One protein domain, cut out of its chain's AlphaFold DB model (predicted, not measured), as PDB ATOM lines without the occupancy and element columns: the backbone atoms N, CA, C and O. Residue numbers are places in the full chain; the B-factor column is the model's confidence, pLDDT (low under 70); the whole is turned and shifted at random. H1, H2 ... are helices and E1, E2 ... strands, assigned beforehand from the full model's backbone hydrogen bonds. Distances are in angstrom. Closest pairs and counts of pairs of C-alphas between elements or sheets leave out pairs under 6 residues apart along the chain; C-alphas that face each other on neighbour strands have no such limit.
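AT A GLANCE: This is residues 555 to 615 of the 615 residues of the protein "Predicted protein" of Monosiga brevicollis (UniProt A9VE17). With little regular structure, this is a flat domain of loops round a tiny two-strand hairpin, E1 and E2, with one short helix, H1, toward one end of the long axis. The loop of residues 563 to 594 makes the other end, round Lys 576, then folds back, with residues 582 to 583 paired antiparallel with 592 to 593. The printed part has 61 residues, 13 in named elements, in the order E1, E2, H1; the class is mixed. It is compact, with a radius of gyration of the C-alphas of 11.2 A and spans of 35 by 25 by 13 A.

IN THESE COORDINATES: E1 is residues 560 to 562, from C-alpha 560 at (34.627, -56.933, -29.084), 6.7 A long. E2 is residues 595 to 597, 7.0 A. H1 is residues 607 to 613, 9.7 A, ending at C-alpha 613 (43.859, -57.477, -35.114).

HOW THE PARTS SIT: E1 and E2 form an antiparallel hairpin at 142 degrees, with N 561 and O 596 2.9 A apart, within hydrogen-bond range. The closest C-alphas of E2 and H1, Cys 597 and Phe 610, are 7.4 A apart. In H1 every O i to N i+4 pair is within hydrogen-bond range.

THE WHOLE: The C-alphas farthest apart, Lys 576 and Gln 615, are 35.4 A apart. The printed part has no cut; E1 to E2 is a long link. pLDDT is under 70 at residues 555 to 557, 571 to 572 and 615.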
ATOM      1  N   GLY A 555      48.888 -59.002 -22.696       45.44
ATOM      2  CA  GLY A 555      48.071 -59.443 -23.817       45.44
ATOM      3  C   GLY A 555      46.759 -58.709 -23.722       45.44
ATOM      4  O   GLY A 555      45.988 -58.975 -22.794       45.44
ATOM      5  N   THR A 556      46.616 -57.656 -24.540       54.19
ATOM      6  CA  THR A 556      45.555 -56.680 -24.312       54.19
ATOM      7  C   THR A 556      44.312 -57.524 -24.367       54.19
ATOM      8  O   THR A 556      44.205 -58.352 -25.265       54.19
ATOM      9  N   LEU A 557      43.433 -57.467 -23.370       64.75
ATOM     10  CA  LEU A 557      42.308 -58.391 -23.361       64.75
ATOM     11  C   LEU A 557      41.406 -57.994 -24.535       64.75
ATOM     12  O   LEU A 557      40.576 -57.095 -24.437       64.75
ATOM     13  N   HIS A 558      41.651 -58.582 -25.704       84.25
ATOM     14  CA  HIS A 558      41.006 -58.211 -26.942       84.25
ATOM     15  C   HIS A 558      39.629 -58.858 -26.882       84.25
ATOM     16  O   HIS A 558      39.467 -60.073 -26.974       84.25
ATOM     17  N   ARG A 559      38.605 -58.031 -26.696       89.00
ATOM     18  CA  ARG A 559      37.206 -58.449 -26.736       89.00
ATOM     19  C   ARG A 559      36.409 -57.404 -27.490       89.00
ATOM     20  O   ARG A 559      36.535 -56.216 -27.208       89.00
ATOM     21  N   LEU A 560      35.569 -57.835 -28.427       89.38
ATOM     22  CA  LEU A 560      34.627 -56.933 -29.084       89.38
ATOM     23  C   LEU A 560      33.492 -56.560 -28.125       89.38
ATOM     24  O   LEU A 560      32.718 -57.421 -27.704       89.38
ATOM     25  N   ILE A 561      33.367 -55.268 -27.830       89.88
ATOM     26  CA  ILE A 561      32.317 -54.698 -26.981       89.88
ATOM     27  C   ILE A 561      31.394 -53.837 -27.837       89.88
ATOM     28  O   ILE A 561      31.852 -53.047 -28.660       89.88
ATOM     29  N   SER A 562      30.083 -53.997 -27.657       90.25
ATOM     30  CA  SER A 562      29.078 -53.188 -28.350       90.25
ATOM     31  C   SER A 562      28.967 -51.788 -27.741       90.25
ATOM     32  O   SER A 562      28.952 -51.641 -26.521       90.25
ATOM     33  N   ILE A 563      28.810 -50.765 -28.584       87.38
ATOM     34  CA  ILE A 563      28.549 -49.391 -28.137       87.38
ATOM     35  C   ILE A 563      27.207 -49.343 -27.378       87.38
ATOM     36  O   ILE A 563      26.193 -49.814 -27.920       87.38
ATOM     37  N   PRO A 564      27.161 -48.742 -26.174       85.12
ATOM     38  CA  PRO A 564      25.919 -48.477 -25.456       85.12
ATOM     39  C   PRO A 564      24.907 -47.653 -26.278       85.12
ATOM     40  O   PRO A 564      25.288 -46.923 -27.198       85.12
ATOM     41  N   PRO A 565      23.600 -47.727 -25.971       86.81
ATOM     42  CA  PRO A 565      22.598 -46.910 -26.649       86.81
ATOM     43  C   PRO A 565      22.919 -45.409 -26.556       86.81
ATOM     44  O   PRO A 565      23.346 -44.928 -25.508       86.81
ATOM     45  N   TYR A 566      22.680 -44.667 -27.643       86.75
ATOM     46  CA  TYR A 566      22.903 -43.212 -27.745       86.75
ATOM     47  C   TYR A 566      24.357 -42.735 -27.564       86.75
ATOM     48  O   TYR A 566      24.581 -41.541 -27.353       86.75
ATOM     49  N   GLN A 567      25.352 -43.620 -27.674       83.94
ATOM     50  CA  GLN A 567      26.770 -43.246 -27.733       83.94
ATOM     51  C   GLN A 567      27.324 -43.332 -29.163       83.94
ATOM     52  O   GLN A 567      26.910 -44.174 -29.959       83.94
ATOM     53  N   GLY A 568      28.236 -42.415 -29.490       81.19
ATOM     54  CA  GLY A 568      28.894 -42.304 -30.789       81.19
ATOM     55  C   GLY A 568      30.288 -42.936 -30.830       81.19
ATOM     56  O   GLY A 568      30.706 -43.648 -29.925       81.19
ATOM     57  N   SER A 569      31.039 -42.637 -31.891       79.12
ATOM     58  CA  SER A 569      32.367 -43.211 -32.180       79.12
ATOM     59  C   SER A 569      33.515 -42.731 -31.281       79.12
ATOM     60  O   SER A 569      34.669 -43.078 -31.524       79.12
ATOM     61  N   ARG A 570      33.234 -41.897 -30.279       78.62
ATOM     62  CA  ARG A 570      34.221 -41.409 -29.310       78.62
ATOM     63  C   ARG A 570      33.637 -41.540 -27.903       78.62
ATOM     64  O   ARG A 570      32.454 -41.216 -27.740       78.62
ATOM     65  N   PRO A 571      34.432 -41.961 -26.901       67.06
ATOM     66  CA  PRO A 571      33.994 -41.990 -25.509       67.06
ATOM     67  C   PRO A 571      33.352 -40.658 -25.096       67.06
ATOM     68  O   PRO A 571      33.871 -39.591 -25.413       67.06
ATOM     69  N   GLY A 572      32.184 -40.715 -24.454       69.62
ATOM     70  CA  GLY A 572      31.450 -39.532 -23.981       69.62
ATOM     71  C   GLY A 572      30.614 -38.784 -25.030       69.62
ATOM     72  O   GLY A 572      29.748 -37.992 -24.656       69.62
ATOM     73  N   LYS A 573      30.773 -39.049 -26.336       79.81
ATOM     74  CA  LYS A 573      29.976 -38.368 -27.373       79.81
ATOM     75  C   LYS A 573      28.575 -38.976 -27.468       79.81
ATOM     76  O   LYS A 573      28.418 -40.097 -27.949       79.81
ATOM     77  N   ARG A 574      27.543 -38.232 -27.057       84.06
ATOM     78  CA  ARG A 574      26.136 -38.644 -27.222       84.06
ATOM     79  C   ARG A 574      25.642 -38.378 -28.641       84.06
ATOM     80  O   ARG A 574      26.008 -37.379 -29.258       84.06
ATOM     81  N   VAL A 575      24.792 -39.263 -29.153       86.50
ATOM     82  CA  VAL A 575      24.213 -39.163 -30.500       86.50
ATOM     83  C   VAL A 575      22.706 -39.380 -30.475       86.50
ATOM     84  O   VAL A 575      22.187 -40.114 -29.638       86.50
ATOM     85  N   LYS A 576      21.993 -38.725 -31.402       84.12
ATOM     86  CA  LYS A 576      20.521 -38.759 -31.473       84.12
ATOM     87  C   LYS A 576      19.977 -40.152 -31.824       84.12
ATOM     88  O   LYS A 576      18.906 -40.531 -31.366       84.12
ATOM     89  N   ALA A 577      20.718 -40.924 -32.619       83.31
ATOM     90  CA  ALA A 577      20.326 -42.274 -33.009       83.31
ATOM     91  C   ALA A 577      20.591 -43.279 -31.875       83.31
ATOM     92  O   ALA A 577      21.720 -43.398 -31.399       83.31
ATOM     93  N   ARG A 578      19.569 -44.061 -31.489       83.00
ATOM     94  CA  ARG A 578      19.674 -45.082 -30.426       83.00
ATOM     95  C   ARG A 578      20.785 -46.097 -30.698       83.00
ATOM     96  O   ARG A 578      21.489 -46.491 -29.773       83.00
ATOM     97  N   TYR A 579      20.962 -46.485 -31.961       85.88
ATOM     98  CA  TYR A 579      21.929 -47.486 -32.402       85.88
ATOM     99  C   TYR A 579      22.744 -46.980 -33.593       85.88
ATOM    100  O   TYR A 579      22.520 -47.382 -34.732       85.88
ATOM    101  N   GLN A 580      23.700 -46.085 -33.341       85.88
ATOM    102  CA  GLN A 580      24.601 -45.620 -34.392       85.88
ATOM    103  C   GLN A 580      25.606 -46.714 -34.775       85.88
ATOM    104  O   GLN A 580      26.188 -47.360 -33.900       85.88
ATOM    105  N   ALA A 581      25.809 -46.901 -36.082       88.12
ATOM    106  CA  ALA A 581      26.894 -47.696 -36.643       88.12
ATOM    107  C   ALA A 581      28.032 -46.793 -37.137       88.12
ATOM    108  O   ALA A 581      27.801 -45.681 -37.610       88.12
ATOM    109  N   VAL A 582      29.261 -47.281 -37.004       89.50
ATOM    110  CA  VAL A 582      30.514 -46.594 -37.332       89.50
ATOM    111  C   VAL A 582      31.267 -47.447 -38.345       89.50
ATOM    112  O   VAL A 582      31.212 -48.672 -38.283       89.50
ATOM    113  N   ARG A 583      31.975 -46.828 -39.289       92.94
ATOM    114  CA  ARG A 583      32.780 -47.573 -40.263       92.94
ATOM    115  C   ARG A 583      33.895 -48.354 -39.557       92.94
ATOM    116  O   ARG A 583      34.589 -47.803 -38.703       92.94
ATOM    117  N   CYS A 584      34.049 -49.622 -39.931       93.75
ATOM    118  CA  CYS A 584      35.144 -50.482 -39.501       93.75
ATOM    119  C   CYS A 584      36.494 -49.837 -39.845       93.75
ATOM    120  O   CYS A 584      36.646 -49.228 -40.904       93.75
ATOM    121  N   ARG A 585      37.462 -49.970 -38.943       92.56
ATOM    122  CA  ARG A 585      38.818 -49.421 -39.057       92.56
ATOM    123  C   ARG A 585      39.854 -50.442 -39.526       92.56
ATOM    124  O   ARG A 585      41.025 -50.096 -39.590       92.56
ATOM    125  N   GLY A 586      39.436 -51.667 -39.843       89.25
ATOM    126  CA  GLY A 586      40.318 -52.647 -40.468       89.25
ATOM    127  C   GLY A 586      40.771 -52.189 -41.852       89.25
ATOM    128  O   GLY A 586      40.034 -51.484 -42.550       89.25
ATOM    129  N   GLU A 587      41.978 -52.591 -42.231       88.44
ATOM    130  CA  GLU A 587      42.589 -52.239 -43.509       88.44
ATOM    131  C   GLU A 587      41.675 -52.650 -44.676       88.44
ATOM    132  O   GLU A 587      41.150 -53.764 -44.710       88.44
ATOM    133  N   ASN A 588      41.389 -51.708 -45.581       89.56
ATOM    134  CA  ASN A 588      40.464 -51.872 -46.714       89.56
ATOM    135  C   ASN A 588      39.038 -52.355 -46.357       89.56
ATOM    136  O   ASN A 588      38.304 -52.854 -47.210       89.56
ATOM    137  N   CYS A 589      38.591 -52.170 -45.108       90.69
ATOM    138  CA  CYS A 589      37.244 -52.547 -44.693       90.69
ATOM    139  C   CYS A 589      36.239 -51.391 -44.852       90.69
ATOM    140  O   CYS A 589      36.442 -50.258 -44.401       90.69
ATOM    141  N   HIS A 590      35.087 -51.694 -45.450       91.81
ATOM    142  CA  HIS A 590      33.992 -50.735 -45.651       91.81
ATOM    143  C   HIS A 590      32.732 -51.074 -44.834       91.81
ATOM    144  O   HIS A 590      31.728 -50.370 -44.928       91.81
ATOM    145  N   LYS A 591      32.769 -52.131 -44.008       93.56
ATOM    146  CA  LYS A 591      31.620 -52.583 -43.204       93.56
ATOM    147  C   LYS A 591      31.268 -51.563 -42.113       93.56
ATOM    148  O   LYS A 591      32.152 -50.985 -41.484       93.56
ATOM    149  N   MET A 592      29.976 -51.384 -41.843       93.81
ATOM    150  CA  MET A 592      29.479 -50.581 -40.721       93.81
ATOM    151  C   MET A 592      29.288 -51.472 -39.493       93.81
ATOM    152  O   MET A 592      28.635 -52.510 -39.562       93.81
ATOM    153  N   VAL A 593      29.865 -51.082 -38.360       93.62
ATOM    154  CA  VAL A 593      29.923 -51.883 -37.136       93.62
ATOM    155  C   VAL A 593      29.506 -51.072 -35.919       93.62
ATOM    156  O   VAL A 593      29.538 -49.845 -35.904       93.62
ATOM    157  N   ARG A 594      29.103 -51.776 -34.865       92.38
ATOM    158  CA  ARG A 594      28.746 -51.186 -33.565       92.38
ATOM    159  C   ARG A 594      29.615 -51.715 -32.436       92.38
ATOM    160  O   ARG A 594      29.233 -51.599 -31.278       92.38
ATOM    161  N   LYS A 595      30.733 -52.355 -32.779       92.62
ATOM    162  CA  LYS A 595      31.624 -53.019 -31.835       92.62
ATOM    163  C   LYS A 595      33.028 -52.448 -31.959       92.62
ATOM    164  O   LYS A 595      33.479 -52.191 -33.073       92.62
ATOM    165  N   TYR A 596      33.687 -52.255 -30.828       91.69
ATOM    166  CA  TYR A 596      35.081 -51.831 -30.745       91.69
ATOM    167  C   TYR A 596      35.892 -52.846 -29.940       91.69
ATOM    168  O   TYR A 596      35.326 -53.603 -29.148       91.69
ATOM    169  N   CYS A 597      37.202 -52.896 -30.168       90.69
ATOM    170  CA  CYS A 597      38.100 -53.724 -29.368       90.69
ATOM    171  C   CYS A 597      38.294 -53.109 -27.980       90.69
ATOM    172  O   CYS A 597      38.625 -51.935 -27.881       90.69
ATOM    173  N   LEU A 598      38.170 -53.893 -26.908       84.81
ATOM    174  CA  LEU A 598      38.440 -53.434 -25.538       84.81
ATOM    175  C   LEU A 598      39.846 -52.818 -25.373       84.81
ATOM    176  O   LEU A 598      40.015 -51.900 -24.580       84.81
ATOM    177  N   CYS A 599      40.817 -53.249 -26.180       83.75
ATOM    178  CA  CYS A 599      42.150 -52.659 -26.263       83.75
ATOM    179  C   CYS A 599      42.163 -51.169 -26.672       83.75
ATOM    180  O   CYS A 599      43.117 -50.459 -26.371       83.75
ATOM    181  N   SER A 600      41.133 -50.682 -27.378       85.12
ATOM    182  CA  SER A 600      41.000 -49.280 -27.779       85.12
ATOM    183  C   SER A 600      39.539 -48.904 -28.089       85.12
ATOM    184  O   SER A 600      38.975 -49.358 -29.090       85.12
ATOM    185  N   PRO A 601      38.914 -47.995 -27.310       81.81
ATOM    186  CA  PRO A 601      37.512 -47.602 -27.480       81.81
ATOM    187  C   PRO A 601      37.220 -46.769 -28.739       81.81
ATOM    188  O   PRO A 601      36.073 -46.397 -28.992       81.81
ATOM    189  N   VAL A 602      38.246 -46.479 -29.544       86.38
ATOM    190  CA  VAL A 602      38.129 -45.822 -30.854       86.38
ATOM    191  C   VAL A 602      38.370 -46.786 -32.024       86.38
ATOM    192  O   VAL A 602      38.139 -46.421 -33.181       86.38
ATOM    193  N   LEU A 603      38.794 -48.024 -31.741       90.75
ATOM    194  CA  LEU A 603      39.107 -49.044 -32.737       90.75
ATOM    195  C   LEU A 603      37.883 -49.929 -33.013       90.75
ATOM    196  O   LEU A 603      37.708 -51.010 -32.448       90.75
ATOM    197  N   PHE A 604      37.011 -49.440 -33.893       93.75
ATOM    198  CA  PHE A 604      35.808 -50.142 -34.343       93.75
ATOM    199  C   PHE A 604      36.147 -51.220 -35.367       93.75
ATOM    200  O   PHE A 604      36.639 -50.899 -36.447       93.75
ATOM    201  N   LEU A 605      35.853 -52.485 -35.064       94.69
ATOM    202  CA  LEU A 605      36.214 -53.619 -35.916       94.69
ATOM    203  C   LEU A 605      35.011 -54.538 -36.149       94.69
ATOM    204  O   LEU A 605      34.199 -54.785 -35.252       94.69
ATOM    205  N   CYS A 606      34.884 -55.044 -37.377       95.06
ATOM    206  CA  CYS A 606      34.028 -56.196 -37.647       95.06
ATOM    207  C   CYS A 606      34.710 -57.463 -37.112       95.06
ATOM    208  O   CYS A 606      35.874 -57.429 -36.727       95.06
ATOM    209  N   ILE A 607      33.990 -58.583 -37.088       91.12
ATOM    210  CA  ILE A 607      34.523 -59.841 -36.542       91.12
ATOM    211  C   ILE A 607      35.779 -60.294 -37.310       91.12
ATOM    212  O   ILE A 607      36.752 -60.701 -36.688       91.12
ATOM    213  N   GLU A 608      35.795 -60.141 -38.636       91.62
ATOM    214  CA  GLU A 608      36.940 -60.502 -39.490       91.62
ATOM    215  C   GLU A 608      38.167 -59.616 -39.220       91.62
ATOM    216  O   GLU A 608      39.248 -60.122 -38.946       91.62
ATOM    217  N   CYS A 609      38.005 -58.288 -39.217       92.06
ATOM    218  CA  CYS A 609      39.113 -57.373 -38.933       92.06
ATOM    219  C   CYS A 609      39.574 -57.444 -37.472       92.06
ATOM    220  O   CYS A 609      40.709 -57.098 -37.176       92.06
ATOM    221  N   PHE A 610      38.704 -57.880 -36.560       91.38
ATOM    222  CA  PHE A 610      39.087 -58.175 -35.187       91.38
ATOM    223  C   PHE A 610      39.955 -59.432 -35.098       91.38
ATOM    224  O   PHE A 610      40.937 -59.411 -34.372       91.38
ATOM    225  N   ALA A 611      39.647 -60.483 -35.866       84.00
ATOM    226  CA  ALA A 611      40.474 -61.690 -35.927       84.00
ATOM    227  C   ALA A 611      41.890 -61.406 -36.464       84.00
ATOM    228  O   ALA A 611      42.848 -61.964 -35.951       84.00
ATOM    229  N   LEU A 612      42.021 -60.498 -37.438       86.06
ATOM    230  CA  LEU A 612      43.325 -60.027 -37.930       86.06
ATOM    231  C   LEU A 612      44.053 -59.124 -36.930       86.06
ATOM    232  O   LEU A 612      45.268 -59.052 -36.934       86.06
ATOM    233  N   HIS A 613      43.306 -58.406 -36.095       84.06
ATOM    234  CA  HIS A 613      43.859 -57.477 -35.114       84.06
ATOM    235  C   HIS A 613      44.423 -58.172 -33.862       84.06
ATOM    236  O   HIS A 613      45.221 -57.568 -33.151       84.06
ATOM    237  N   ILE A 614      43.979 -59.398 -33.566       82.81
ATOM    238  CA  ILE A 614      44.480 -60.213 -32.444       82.81
ATOM    239  C   ILE A 614      45.634 -61.151 -32.833       82.81
ATOM    240  O   ILE A 614      46.149 -61.845 -31.959       82.81
ATOM    241  N   GLN A 615      45.964 -61.222 -34.125       67.94
ATOM    242  CA  GLN A 615      47.146 -61.902 -34.665       67.94
ATOM    243  C   GLN A 615      48.316 -60.924 -34.674       67.94
ATOM    244  O   GLN A 615      49.443 -61.392 -34.404       67.94
TER     245      GLN A 615